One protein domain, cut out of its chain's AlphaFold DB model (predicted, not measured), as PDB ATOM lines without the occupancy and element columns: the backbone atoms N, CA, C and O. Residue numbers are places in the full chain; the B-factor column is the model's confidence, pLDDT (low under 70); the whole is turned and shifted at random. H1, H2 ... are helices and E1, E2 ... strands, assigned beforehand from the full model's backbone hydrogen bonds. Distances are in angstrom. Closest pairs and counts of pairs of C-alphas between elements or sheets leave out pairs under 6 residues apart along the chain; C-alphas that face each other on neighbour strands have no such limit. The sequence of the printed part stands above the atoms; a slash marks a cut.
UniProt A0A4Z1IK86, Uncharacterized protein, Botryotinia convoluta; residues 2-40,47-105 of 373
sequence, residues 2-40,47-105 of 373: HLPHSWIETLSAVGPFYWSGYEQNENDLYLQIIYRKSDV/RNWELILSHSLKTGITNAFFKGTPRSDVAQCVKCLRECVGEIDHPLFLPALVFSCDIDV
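AT A GLANCE: This is residues 2 to 40 and 47 to 105 of the 373 residues of an uncharacterized protein of Botryotinia convoluta (UniProt A0A4Z1IK86). A twisted sheet of four antiparallel strands has the helix H2 lying along one face over E2 and E3, while the helix H1 sits by the E4 edge, grazing the sheet and packing on H2 at a steep tilt; the outline of the whole is flat. The stretch of residues 2 to 14, with no named element, starts over the other face and runs past the edge at E1. The printed part has 98 residues, with four named strands and then two named helices along the chain, E1 E2 E3 E4 H1 H2; the sheet's order is E1, E2, E3, E4. The class is mixed, helices and strands; the whole is compact, with a radius of gyration of the C-alphas of 13.6 A, and spans 41 by 34 by 17 A.

IN THESE COORDINATES: After residues 2 to 14, E1 takes residues 15 to 25, 30.8 A long, starting at C-alpha 15 at (29.652, 29.845, 15.029). E2, residues 28 to 38, is 31.5 A long. E3 is residues 49 to 56, 23.5 A, and E4 is residues 62 to 68, 19.0 A. H1, residues 74 to 83, measures 14.4 A. H2, residues 93 to 104, measures 16.2 A and ends at C-alpha 104 at (24.402, 39.624, 28.886).

HOW THE PARTS SIT: E1 and E2 form an antiparallel hairpin, with N 17 and O 36 2.9 A apart, within hydrogen-bond range. E2 and E3 are antiparallel neighbours, with N 33 and O 53 at 2.8 A. E3 and E4 form a second hairpin, with N 52 and O 65 at 2.9 A. E1 and E4 are the edge strands and are apart. H2 is on the sheet at a height over the sheet of 10.7 A. It runs along the strands, at 7 degrees to E2 on the local plane. Its closest C-alphas to E2 are those of Pro 95 and Tyr 35, 7.1 A apart. H1 only grazes the sheet, with its residues 74 to 78; the closest C-alphas of H1 and E4 are those of Val 74 and Gly 68, 6.1 A apart. H1 and H2 touch, closest at the C-alphas of Cys 77 and Val 98, 6.0 A apart. They run opposite ways at a steep tilt of 57 degrees. In H1 and H2 every O i to N i+4 pair is within hydrogen-bond range.

THE WHOLE: The two C-alphas farthest apart, those of Glu 26 and Val 105, are 42.2 A from each other. Residues 41 to 46 are not printed, and C-alphas 40 and 47 are 9.6 A apart across this cut, which lies in the link E2 to E3. Of the links that are printed whole, none is long. The mean pLDDT of the printed part is 84.9; residues 39 to 40, 71 to 72 and 105 are under 70.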
ATOM      1  N   HIS A   2      13.524  11.213  22.874       82.50
ATOM      2  CA  HIS A   2      13.367  11.288  21.413       82.50
ATOM      3  C   HIS A   2      14.111  12.519  20.863       82.50
ATOM      4  O   HIS A   2      13.494  13.510  20.484       82.50
ATOM      5  N   LEU A   3      15.444  12.516  20.970       84.12
ATOM      6  CA  LEU A   3      16.292  13.637  20.543       84.12
ATOM      7  C   LEU A   3      16.562  13.575  19.026       84.12
ATOM      8  O   LEU A   3      16.705  12.473  18.500       84.12
ATOM      9  N   PRO A   4      16.690  14.729  18.340       84.75
ATOM     10  CA  PRO A   4      16.916  14.796  16.895       84.75
ATOM     11  C   PRO A   4      18.209  14.091  16.486       84.75
ATOM     12  O   PRO A   4      19.276  14.502  16.936       84.75
ATOM     13  N   HIS A   5      18.157  13.115  15.573       82.00
ATOM     14  CA  HIS A   5      19.357  12.452  15.030       82.00
ATOM     15  C   HIS A   5      20.221  13.381  14.159       82.00
ATOM     16  O   HIS A   5      21.449  13.262  14.162       82.00
ATOM     17  N   SER A   6      19.610  14.386  13.523       83.56
ATOM     18  CA  SER A   6      20.286  15.411  12.709       83.56
ATOM     19  C   SER A   6      21.292  16.270  13.494       83.56
ATOM     20  O   SER A   6      22.057  17.048  12.918       83.56
ATOM     21  N   TRP A   7      21.351  16.136  14.824       82.44
ATOM     22  CA  TRP A   7      22.393  16.778  15.626       82.44
ATOM     23  C   TRP A   7      23.813  16.325  15.241       82.44
ATOM     24  O   TRP A   7      24.736  17.137  15.316       82.44
ATOM     25  N   ILE A   8      23.981  15.083  14.761       83.88
ATOM     26  CA  ILE A   8      25.280  14.516  14.358       83.88
ATOM     27  C   ILE A   8      25.793  15.158  13.065       83.88
ATOM     28  O   ILE A   8      26.959  15.539  12.985       83.88
ATOM     29  N   GLU A   9      24.919  15.348  12.074       85.62
ATOM     30  CA  GLU A   9      25.256  15.924  10.753       85.62
ATOM     31  C   GLU A   9      25.844  17.331  10.842       85.62
ATOM     32  O   GLU A   9      26.435  17.878   9.916       85.62
ATOM     33  N   THR A  10      25.632  17.944  11.989       83.44
ATOM     34  CA  THR A  10      25.633  19.376  12.134       83.44
ATOM     35  C   THR A  10      26.746  19.782  13.127       83.44
ATOM     36  O   THR A  10      27.026  20.965  13.314       83.44
ATOM     37  N   LEU A  11      27.481  18.790  13.668       78.75
ATOM     38  CA  LEU A  11      28.676  18.902  14.528       78.75
ATOM     39  C   LEU A  11      29.816  19.734  13.916       78.75
ATOM     40  O   LEU A  11      30.624  20.301  14.648       78.75
ATOM     41  N   SER A  12      29.898  19.809  12.588       78.12
ATOM     42  CA  SER A  12      30.911  20.593  11.872       78.12
ATOM     43  C   SER A  12      30.578  22.087  11.779       78.12
ATOM     44  O   SER A  12      31.418  22.867  11.327       78.12
ATOM     45  N   ALA A  13      29.377  22.508  12.196       78.50
ATOM     46  CA  ALA A  13      28.952  23.900  12.111       78.50
ATOM     47  C   ALA A  13      29.801  24.799  13.026       78.50
ATOM     48  O   ALA A  13      29.914  24.559  14.230       78.50
ATOM     49  N   VAL A  14      30.371  25.861  12.448       77.00
ATOM     50  CA  VAL A  14      31.167  26.871  13.159       77.00
ATOM     51  C   VAL A  14      30.317  28.113  13.404       77.00
ATOM     52  O   VAL A  14      29.619  28.584  12.507       77.00
ATOM     53  N   GLY A  15      30.412  28.672  14.611       78.44
ATOM     54  CA  GLY A  15      29.652  29.845  15.029       78.44
ATOM     55  C   GLY A  15      28.318  29.503  15.704       78.44
ATOM     56  O   GLY A  15      28.089  28.354  16.101       78.44
ATOM     57  N   PRO A  16      27.453  30.512  15.910       85.00
ATOM     58  CA  PRO A  16      26.158  30.315  16.530       85.00
ATOM     59  C   PRO A  16      25.183  29.722  15.498       85.00
ATOM     60  O   PRO A  16      25.015  30.245  14.398       85.00
ATOM     61  N   PHE A  17      24.551  28.606  15.845       89.38
ATOM     62  CA  PHE A  17      23.672  27.853  14.953       89.38
ATOM     63  C   PHE A  17      22.375  27.520  15.671       89.38
ATOM     64  O   PHE A  17      22.417  26.897  16.726       89.38
ATOM     65  N   TYR A  18      21.246  27.868  15.057       93.44
ATOM     66  CA  TYR A  18      19.911  27.490  15.508       93.44
ATOM     67  C   TYR A  18      19.135  26.812  14.376       93.44
ATOM     68  O   TYR A  18      19.082  27.315  13.242       93.44
ATOM     69  N   TRP A  19      18.508  25.692  14.716       94.50
ATOM     70  CA  TRP A  19      17.583  24.949  13.875       94.50
ATOM     71  C   TRP A  19      16.413  24.443  14.713       94.50
ATOM     72  O   TRP A  19      16.593  24.041  15.864       94.50
ATOM     73  N   SER A  20      15.232  24.438  14.105       94.81
ATOM     74  CA  SER A  20      14.036  23.814  14.654       94.81
ATOM     75  C   SER A  20      13.336  23.002  13.574       94.81
ATOM     76  O   SER A  20      13.260  23.457  12.430       94.81
ATOM     77  N   GLY A  21      12.774  21.863  13.948       93.06
ATOM     78  CA  GLY A  21      11.980  21.019  13.065       93.06
ATOM     79  C   GLY A  21      10.907  20.267  13.835       93.06
ATOM     80  O   GLY A  21      10.939  20.208  15.064       93.06
ATOM     81  N   TYR A  22       9.953  19.708  13.100       91.69
ATOM     82  CA  TYR A  22       8.905  18.866  13.658       91.69
ATOM     83  C   TYR A  22       9.087  17.441  13.152       91.69
ATOM     84  O   TYR A  22       9.233  17.232  11.949       91.69
ATOM     85  N   GLU A  23       9.069  16.479  14.067       90.69
ATOM     86  CA  GLU A  23       9.112  15.053  13.753       90.69
ATOM     87  C   GLU A  23       7.846  14.390  14.292       90.69
ATOM     88  O   GLU A  23       7.496  14.549  15.464       90.69
ATOM     89  N   GLN A  24       7.129  13.679  13.425       88.06
ATOM     90  CA  GLN A  24       5.953  12.911  13.813       88.06
ATOM     91  C   GLN A  24       6.384  11.485  14.139       88.06
ATOM     92  O   GLN A  24       6.973  10.813  13.296       88.06
ATOM     93  N   ASN A  25       6.064  11.016  15.345       86.31
ATOM     94  CA  ASN A  25       6.380   9.661  15.772       86.31
ATOM     95  C   ASN A  25       5.148   8.997  16.394       86.31
ATOM     96  O   ASN A  25       4.604   9.518  17.368       86.31
ATOM     97  N   GLU A  26       4.743   7.858  15.820       77.81
ATOM     98  CA  GLU A  26       3.612   6.982  16.180       77.81
ATOM     99  C   GLU A  26       2.244   7.679  16.338       77.81
ATOM    100  O   GLU A  26       1.309   7.360  15.609       77.81
ATOM    101  N   ASN A  27       2.099   8.618  17.279       83.00
ATOM    102  CA  ASN A  27       0.868   9.366  17.549       83.00
ATOM    103  C   ASN A  27       1.098  10.709  18.283       83.00
ATOM    104  O   ASN A  27       0.189  11.241  18.931       83.00
ATOM    105  N   ASP A  28       2.327  11.225  18.250       86.94
ATOM    106  CA  ASP A  28       2.719  12.499  18.848       86.94
ATOM    107  C   ASP A  28       3.612  13.282  17.878       86.94
ATOM    108  O   ASP A  28       4.316  12.708  17.042       86.94
ATOM    109  N   LEU A  29       3.554  14.604  17.987       90.06
ATOM    110  CA  LEU A  29       4.371  15.515  17.204       90.06
ATOM    111  C   LEU A  29       5.416  16.119  18.139       90.06
ATOM    112  O   LEU A  29       5.091  16.692  19.182       90.06
ATOM    113  N   TYR A  30       6.681  15.979  17.768       91.94
ATOM    114  CA  TYR A  30       7.800  16.465  18.553       91.94
ATOM    115  C   TYR A  30       8.385  17.707  17.904       91.94
ATOM    116  O   TYR A  30       8.825  17.668  16.757       91.94
ATOM    117  N   LEU A  31       8.437  18.803  18.658       93.50
ATOM    118  CA  LEU A  31       9.260  19.948  18.299       93.50
ATOM    119  C   LEU A  31      10.700  19.655  18.715       93.50
ATOM    120  O   LEU A  31      10.998  19.499  19.899       93.50
ATOM    121  N   GLN A  32      11.594  19.622  17.740       94.50
ATOM    122  CA  GLN A  32      13.017  19.428  17.941       94.50
ATOM    123  C   GLN A  32      13.758  20.736  17.723       94.50
ATOM    124  O   GLN A  32      13.494  21.461  16.766       94.50
ATOM    125  N   ILE A  33      14.703  21.034  18.610       95.06
ATOM    126  CA  ILE A  33      15.544  22.223  18.538       95.06
ATOM    127  C   ILE A  33      16.998  21.802  18.705       95.06
ATOM    128  O   ILE A  33      17.353  21.069  19.629       95.06
ATOM    129  N   ILE A  34      17.844  22.314  17.818       93.69
ATOM    130  CA  ILE A  34      19.296  22.221  17.916       93.69
ATOM    131  C   ILE A  34      19.821  23.649  17.989       93.69
ATOM    132  O   ILE A  34      19.708  24.408  17.026       93.69
ATOM    133  N   TYR A  35      20.405  24.012  19.127       92.50
ATOM    134  CA  TYR A  35      21.007  25.319  19.345       92.50
ATOM    135  C   TYR A  35      22.434  25.148  19.857       92.50
ATOM    136  O   TYR A  35      22.662  24.478  20.856       92.50
ATOM    137  N   ARG A  36      23.425  25.716  19.174       88.19
ATOM    138  CA  ARG A  36      24.827  25.565  19.578       88.19
ATOM    139  C   ARG A  36      25.658  26.789  19.289       88.19
ATOM    140  O   ARG A  36      25.348  27.589  18.404       88.19
ATOM    141  N   LYS A  37      26.788  26.827  19.978       84.62
ATOM    142  CA  LYS A  37      27.893  27.727  19.723       84.62
ATOM    143  C   LYS A  37      29.187  26.927  19.726       84.62
ATOM    144  O   LYS A  37      29.623  26.431  20.766       84.62
ATOM    145  N   SER A  38      29.793  26.819  18.550       72.81
ATOM    146  CA  SER A  38      31.088  26.170  18.364       72.81
ATOM    147  C   SER A  38      32.104  27.210  17.900       72.81
ATOM    148  O   SER A  38      32.058  27.662  16.755       72.81
ATOM    149  N   ASP A  39      32.989  27.637  18.804       64.81
ATOM    150  CA  ASP A  39      34.147  28.461  18.466       64.81
ATOM    151  C   ASP A  39      35.322  27.591  18.001       64.81
ATOM    152  O   ASP A  39      35.518  26.448  18.434       64.81
ATOM    153  N   VAL A  40      36.136  28.186  17.125       53.53
ATOM    154  CA  VAL A  40      37.386  27.627  16.596       53.53
ATOM    155  C   VAL A  40      38.273  27.129  17.740       53.53
ATOM    156  O   VAL A  40      38.435  27.820  18.747       53.53
ATOM    157  N   ARG A  47      34.802  28.476  24.607       71.50
ATOM    158  CA  ARG A  47      33.523  28.774  25.287       71.50
ATOM    159  C   ARG A  47      32.360  28.094  24.559       71.50
ATOM    160  O   ARG A  47      31.331  28.703  24.283       71.50
ATOM    161  N   ASN A  48      32.563  26.825  24.221       80.88
ATOM    162  CA  ASN A  48      31.630  26.063  23.399       80.88
ATOM    163  C   ASN A  48      30.522  25.467  24.262       80.88
ATOM    164  O   ASN A  48      30.778  25.040  25.397       80.88
ATOM    165  N   TRP A  49      29.318  25.425  23.701       87.00
ATOM    166  CA  TRP A  49      28.159  24.781  24.300       87.00
ATOM    167  C   TRP A  49      27.165  24.335  23.221       87.00
ATOM    168  O   TRP A  49      27.109  24.892  22.122       87.00
ATOM    169  N   GLU A  50      26.391  23.299  23.535       89.56
ATOM    170  CA  GLU A  50      25.435  22.648  22.639       89.56
ATOM    171  C   GLU A  50      24.173  22.289  23.430       89.56
ATOM    172  O   GLU A  50      24.242  21.557  24.418       89.56
ATOM    173  N   LEU A  51      23.029  22.807  22.994       91.31
ATOM    174  CA  LEU A  51      21.698  22.526  23.514       91.31
ATOM    175  C   LEU A  51      20.893  21.767  22.457       91.31
ATOM    176  O   LEU A  51      20.711  22.227  21.329       91.31
ATOM    177  N   ILE A  52      20.373  20.614  22.852       93.50
ATOM    178  CA  ILE A  52      19.519  19.770  22.025       93.50
ATOM    179  C   ILE A  52      18.244  19.534  22.811       93.50
ATOM    180  O   ILE A  52      18.303  19.114  23.964       93.50
ATOM    181  N   LEU A  53      17.097  19.815  22.210       93.56
ATOM    182  CA  LEU A  53      15.811  19.780  22.890       93.56
ATOM    183  C   LEU A  53      14.781  19.063  22.023       93.56
ATOM    184  O   LEU A  53      14.760  19.223  20.807       93.56
ATOM    185  N   SER A  54      13.941  18.264  22.669       94.31
ATOM    186  CA  SER A  54      12.778  17.615  22.078       94.31
ATOM    187  C   SER A  54      11.571  17.815  22.986       94.31
ATOM    188  O   SER A  54      11.616  17.481  24.172       94.31
ATOM    189  N   HIS A  55      10.509  18.393  22.440       92.62
ATOM    190  CA  HIS A  55       9.284  18.715  23.153       92.62
ATOM    191  C   HIS A  55       8.108  17.962  22.549       92.62
ATOM    192  O   HIS A  55       7.780  18.157  21.382       92.62
ATOM    193  N   SER A  56       7.459  17.139  23.366       92.12
ATOM    194  CA  SER A  56       6.211  16.465  23.009       92.12
ATOM    195  C   SER A  56       5.057  17.464  23.060       92.12
ATOM    196  O   SER A  56       4.760  18.012  24.127       92.12
ATOM    197  N   LEU A  57       4.378  17.688  21.934       88.69
ATOM    198  CA  LEU A  57       3.213  18.573  21.883       88.69
ATOM    199  C   LEU A  57       2.060  18.011  22.725       88.69
ATOM    200  O   LEU A  57       1.453  18.754  23.505       88.69
ATOM    201  N   LYS A  58       1.815  16.697  22.645       87.56
ATOM    202  CA  LYS A  58       0.726  16.025  23.366       87.56
ATOM    203  C   LYS A  58       0.913  16.044  24.883       87.56
ATOM    204  O   LYS A  58       0.006  16.448  25.606       87.56
ATOM    205  N   THR A  59       2.079  15.622  25.377       87.56
ATOM    206  CA  THR A  59       2.334  15.510  26.828       87.56
ATOM    207  C   THR A  59       2.829  16.815  27.447       87.56
ATOM    208  O   THR A  59       2.651  17.040  28.641       87.56
ATOM    209  N   GLY A  60       3.453  17.685  26.650       87.31
ATOM    210  CA  GLY A  60       4.103  18.900  27.129       87.31
ATOM    211  C   GLY A  60       5.447  18.699  27.798       87.31
ATOM    212  O   GLY A  60       5.995  19.658  28.335       87.31
ATOM    213  N   ILE A  61       5.979  17.479  27.773       88.88
ATOM    214  CA  ILE A  61       7.268  17.171  28.376       88.88
ATOM    215  C   ILE A  61       8.384  17.605  27.424       88.88
ATOM    216  O   ILE A  61       8.450  17.175  26.268       88.88
ATOM    217  N   THR A  62       9.291  18.429  27.944       90.44
ATOM    218  CA  THR A  62      10.516  18.854  27.265       90.44
ATOM    219  C   THR A  62      11.695  18.035  27.773       90.44
ATOM    220  O   THR A  62      12.060  18.115  28.943       90.44
ATOM    221  N   ASN A  63      12.326  17.276  26.883       91.31
ATOM    222  CA  ASN A  63      13.590  16.603  27.148       91.31
ATOM    223  C   ASN A  63      14.722  17.416  26.526       91.31
ATOM    224  O   ASN A  63      14.680  17.705  25.332       91.31
ATOM    225  N   ALA A  64      15.740  17.760  27.309       90.06
ATOM    226  CA  ALA A  64      16.881  18.520  26.821       90.06
ATOM    227  C   ALA A  64      18.208  17.878  27.234       90.06
ATOM    228  O   ALA A  64      18.368  17.406  28.358       90.06
ATOM    229  N   PHE A  65      19.166  17.906  26.316       90.25
ATOM    230  CA  PHE A  65      20.568  17.604  26.549       90.25
ATOM    231  C   PHE A  65      21.367  18.895  26.374       90.25
ATOM    232  O   PHE A  65      21.354  19.494  25.298       90.25
ATOM    233  N   PHE A  66      22.044  19.336  27.436       89.44
ATOM    234  CA  PHE A  66      22.829  20.565  27.429       89.44
ATOM    235  C   PHE A  66      24.272  20.268  27.829       89.44
ATOM    236  O   PHE A  66      24.562  19.904  28.968       89.44
ATOM    237  N   LYS A  67      25.180  20.420  26.870       87.31
ATOM    238  CA  LYS A  67      26.617  20.216  27.026       87.31
ATOM    239  C   LYS A  67      27.329  21.559  26.970       87.31
ATOM    240  O   LYS A  67      27.038  22.384  26.110       87.31
ATOM    241  N   GLY A  68      28.305  21.764  27.844       84.50
ATOM    242  CA  GLY A  68      29.094  22.989  27.875       84.50
ATOM    243  C   GLY A  68      30.490  22.779  28.432       84.50
ATOM    244  O   GLY A  68      30.770  21.806  29.131       84.50
ATOM    245  N   THR A  69      31.374  23.712  28.107       80.19
ATOM    246  CA  THR A  69      32.699  23.851  28.727       80.19
ATOM    247  C   THR A  69      32.594  24.544  30.096       80.19
ATOM    248  O   THR A  69      31.649  25.300  30.317       80.19
ATOM    249  N   PRO A  70      33.563  24.401  31.019       71.44
ATOM    250  CA  PRO A  70      33.520  25.090  32.319       71.44
ATOM    251  C   PRO A  70      33.447  26.626  32.232       71.44
ATOM    252  O   PRO A  70      32.986  27.273  33.162       71.44
ATOM    253  N   ARG A  71      33.905  27.212  31.113       67.00
ATOM    254  CA  ARG A  71      33.792  28.651  30.807       67.00
ATOM    255  C   ARG A  71      32.474  29.053  30.144       67.00
ATOM    256  O   ARG A  71      32.224  30.244  29.980       67.00
ATOM    257  N   SER A  72      31.682  28.092  29.680       69.56
ATOM    258  CA  SER A  72      30.342  28.375  29.173       69.56
ATOM    259  C   SER A  72      29.381  28.559  30.344       69.56
ATOM    260  O   SER A  72      29.464  27.837  31.338       69.56
ATOM    261  N   ASP A  73      28.443  29.495  30.221       72.19
ATOM    262  CA  ASP A  73      27.546  29.883  31.319       72.19
ATOM    263  C   ASP A  73      26.398  28.884  31.528       72.19
ATOM    264  O   ASP A  73      25.319  29.240  31.998       72.19
ATOM    265  N   VAL A  74      26.609  27.610  31.193       81.50
ATOM    266  CA  VAL A  74      25.605  26.547  31.319       81.50
ATOM    267  C   VAL A  74      25.144  26.408  32.766       81.50
ATOM    268  O   VAL A  74      23.947  26.323  33.024       81.50
ATOM    269  N   ALA A  75      26.070  26.462  33.728       83.56
ATOM    270  CA  ALA A  75      25.732  26.400  35.149       83.56
ATOM    271  C   ALA A  75      24.863  27.592  35.595       83.56
ATOM    272  O   ALA A  75      23.918  27.412  36.363       83.56
ATOM    273  N   GLN A  76      25.145  28.793  35.079       84.06
ATOM    274  CA  GLN A  76      24.337  29.983  35.340       84.06
ATOM    275  C   GLN A  76      22.953  29.862  34.695       84.06
ATOM    276  O   GLN A  76      21.959  30.116  35.368       84.06
ATOM    277  N   CYS A  77      22.868  29.390  33.447       86.19
ATOM    278  CA  CYS A  77      21.595  29.133  32.769       86.19
ATOM    279  C   CYS A  77      20.735  28.142  33.564       86.19
ATOM    280  O   CYS A  77      19.546  28.372  33.754       86.19
ATOM    281  N   VAL A  78      21.333  27.060  34.079       85.44
ATOM    282  CA  VAL A  78      20.632  26.072  34.918       85.44
ATOM    283  C   VAL A  78      20.172  26.689  36.241       85.44
ATOM    284  O   VAL A  78      19.074  26.379  36.701       85.44
ATOM    285  N   LYS A  79      20.972  27.572  36.852       88.75
ATOM    286  CA  LYS A  79      20.565  28.307  38.057       88.75
ATOM    287  C   LYS A  79      19.350  29.199  37.777       88.75
ATOM    288  O   LYS A  79      18.349  29.065  38.472       88.75
ATOM    289  N   CYS A  80      19.399  30.019  36.728       86.81
ATOM    290  CA  CYS A  80      18.280  30.878  36.336       86.81
ATOM    291  C   CYS A  80      17.033  30.060  35.958       86.81
ATOM    292  O   CYS A  80      15.922  30.424  36.325       86.81
ATOM    293  N   LEU A  81      17.204  28.909  35.299       87.31
ATOM    294  CA  LEU A  81      16.099  28.002  34.984       87.31
ATOM    295  C   LEU A  81      15.389  27.512  36.256       87.31
ATOM    296  O   LEU A  81      14.163  27.482  36.296       87.31
ATOM    297  N   ARG A  82      16.144  27.163  37.308       87.25
ATOM    298  CA  ARG A  82      15.579  26.743  38.605       87.25
ATOM    299  C   ARG A  82      14.848  27.867  39.333       87.25
ATOM    300  O   ARG A  82      13.961  27.577  40.124       87.25
ATOM    301  N   GLU A  83      15.217  29.119  39.094       87.69
ATOM    302  CA  GLU A  83      14.544  30.286  39.673       87.69
ATOM    303  C   GLU A  83      13.252  30.636  38.903       87.69
ATOM    304  O   GLU A  83      12.318  31.186  39.481       87.69
ATOM    305  N   CYS A  84      13.146  30.241  37.628       82.69
ATOM    306  CA  CYS A  84      12.016  30.542  36.740       82.69
ATOM    307  C   CYS A  84      11.097  29.332  36.462       82.69
ATOM    308  O   CYS A  84      10.652  29.138  35.331       82.69
ATOM    309  N   VAL A  85      10.780  28.514  37.478       75.88
ATOM    310  CA  VAL A  85      10.024  27.249  37.304       75.88
ATOM    311  C   VAL A  85       8.661  27.431  36.624       75.88
ATOM    312  O   VAL A  85       8.252  26.580  35.836       75.88
ATOM    313  N   GLY A  86       7.980  28.552  36.873       71.12
ATOM    314  CA  GLY A  86       6.665  28.845  36.291       71.12
ATOM    315  C   GLY A  86       6.663  29.073  34.774       71.12
ATOM    316  O   GLY A  86       5.602  29.026  34.160       71.12
ATOM    317  N   GLU A  87       7.829  29.291  34.161       73.38
ATOM    318  CA  GLU A  87       7.965  29.627  32.737       73.38
ATOM    319  C   GLU A  87       8.514  28.468  31.880       73.38
ATOM    320  O   GLU A  87       8.568  28.565  30.653       73.38
ATOM    321  N   ILE A  88       8.884  27.342  32.508       80.19
ATOM    322  CA  ILE A  88       9.549  26.188  31.864       80.19
ATOM    323  C   ILE A  88       8.628  25.433  30.891       80.19
ATOM    324  O   ILE A  88       9.097  24.679  30.038       80.19
ATOM    325  N   ASP A  89       7.318  25.656  30.973       81.94
ATOM    326  CA  ASP A  89       6.334  25.009  30.105       81.94
ATOM    327  C   ASP A  89       6.546  25.290  28.608       81.94
ATOM    328  O   ASP A  89       6.092  24.500  27.773       81.94
ATOM    329  N   HIS A  90       7.197  26.404  28.247       88.69
ATOM    330  CA  HIS A  90       7.450  26.731  26.847       88.69
ATOM    331  C   HIS A  90       8.735  26.069  26.328       88.69
ATOM    332  O   HIS A  90       9.808  26.307  26.889       88.69
ATOM    333  N   PRO A  91       8.708  25.353  25.188       90.94
ATOM    334  CA  PRO A  91       9.910  24.725  24.633       90.94
ATOM    335  C   PRO A  91      11.008  25.728  24.237       90.94
ATOM    336  O   PRO A  91      12.189  25.392  24.274       90.94
ATOM    337  N   LEU A  92      10.639  26.971  23.899       92.56
ATOM    338  CA  LEU A  92      11.594  28.046  23.580       92.56
ATOM    339  C   LEU A  92      12.140  28.803  24.796       92.56
ATOM    340  O   LEU A  92      13.068  29.593  24.625       92.56
ATOM    341  N   PHE A  93      11.636  28.553  26.009       91.88
ATOM    342  CA  PHE A  93      12.099  29.280  27.192       91.88
ATOM    343  C   PHE A  93      13.591  29.047  27.455       91.88
ATOM    344  O   PHE A  93      14.359  30.000  27.575       91.88
ATOM    345  N   LEU A  94      14.024  27.782  27.477       91.38
ATOM    346  CA  LEU A  94      15.427  27.437  27.701       91.38
ATOM    347  C   LEU A  94      16.350  27.964  26.578       91.38
ATOM    348  O   LEU A  94      17.341  28.612  26.913       91.38
ATOM    349  N   PRO A  95      16.051  27.775  25.274       92.94
ATOM    350  CA  PRO A  95      16.815  28.410  24.199       92.94
ATOM    351  C   PRO A  95      16.938  29.935  24.333       92.94
ATOM    352  O   PRO A  95      18.034  30.469  24.169       92.94
ATOM    353  N   ALA A  96      15.851  30.633  24.675       92.50
ATOM    354  CA  ALA A  96      15.865  32.084  24.854       92.50
ATOM    355  C   ALA A  96      16.651  32.521  26.101       92.50
ATOM    356  O   ALA A  96      17.350  33.533  26.070       92.50
ATOM    357  N   LEU A  97      16.588  31.747  27.188       90.69
ATOM    358  CA  LEU A  97      17.391  31.983  28.387       90.69
ATOM    359  C   LEU A  97      18.886  31.833  28.088       90.69
ATOM    360  O   LEU A  97      19.670  32.713  28.435       90.69
ATOM    361  N   VAL A  98      19.271  30.755  27.397       89.88
ATOM    362  CA  VAL A  98      20.661  30.520  26.972       89.88
ATOM    363  C   VAL A  98      21.151  31.653  26.072       89.88
ATOM    364  O   VAL A  98      22.257  32.156  26.265       89.88
ATOM    365  N   PHE A  99      20.314  32.094  25.132       89.38
ATOM    366  CA  PHE A  99      20.607  33.236  24.270       89.38
ATOM    367  C   PHE A  99      20.834  34.522  25.079       89.38
ATOM    368  O   PHE A  99      21.821  35.225  24.859       89.38
ATOM    369  N   SER A 100      19.962  34.803  26.052       88.00
ATOM    370  CA  SER A 100      20.086  35.967  26.934       88.00
ATOM    371  C   SER A 100      21.408  35.947  27.706       88.00
ATOM    372  O   SER A 100      22.159  36.920  27.664       88.00
ATOM    373  N   CYS A 101      21.760  34.817  28.330       84.19
ATOM    374  CA  CYS A 101      23.022  34.681  29.057       84.19
ATOM    375  C   CYS A 101      24.255  34.856  28.149       84.19
ATOM    376  O   CYS A 101      25.232  35.475  28.567       84.19
ATOM    377  N   ASP A 102      24.216  34.379  26.899       79.94
ATOM    378  CA  ASP A 102      25.346  34.530  25.967       79.94
ATOM    379  C   ASP A 102      25.585  35.992  25.528       79.94
ATOM    380  O   ASP A 102      26.718  36.357  25.179       79.94
ATOM    381  N   ILE A 103      24.544  36.834  25.573       79.81
ATOM    382  CA  ILE A 103      24.620  38.278  25.290       79.81
ATOM    383  C   ILE A 103      24.980  39.091  26.545       79.81
ATOM    384  O   ILE A 103      25.747  40.047  26.452       79.81
ATOM    385  N   ASP A 104      24.460  38.729  27.719       70.81
ATOM    386  CA  ASP A 104      24.402  39.624  28.886       70.81
ATOM    387  C   ASP A 104      25.711  39.740  29.692       70.81
ATOM    388  O   ASP A 104      26.058  40.814  30.177       70.81
ATOM    389  N   VAL A 105      26.496  38.664  29.812       61.09
ATOM    390  CA  VAL A 105      27.524  38.517  30.874       61.09
ATOM    391  C   VAL A 105      28.727  39.484  30.761       61.09
ATOM    392  O   VAL A 105      29.561  39.570  31.662       61.09
TER     393      VAL A 105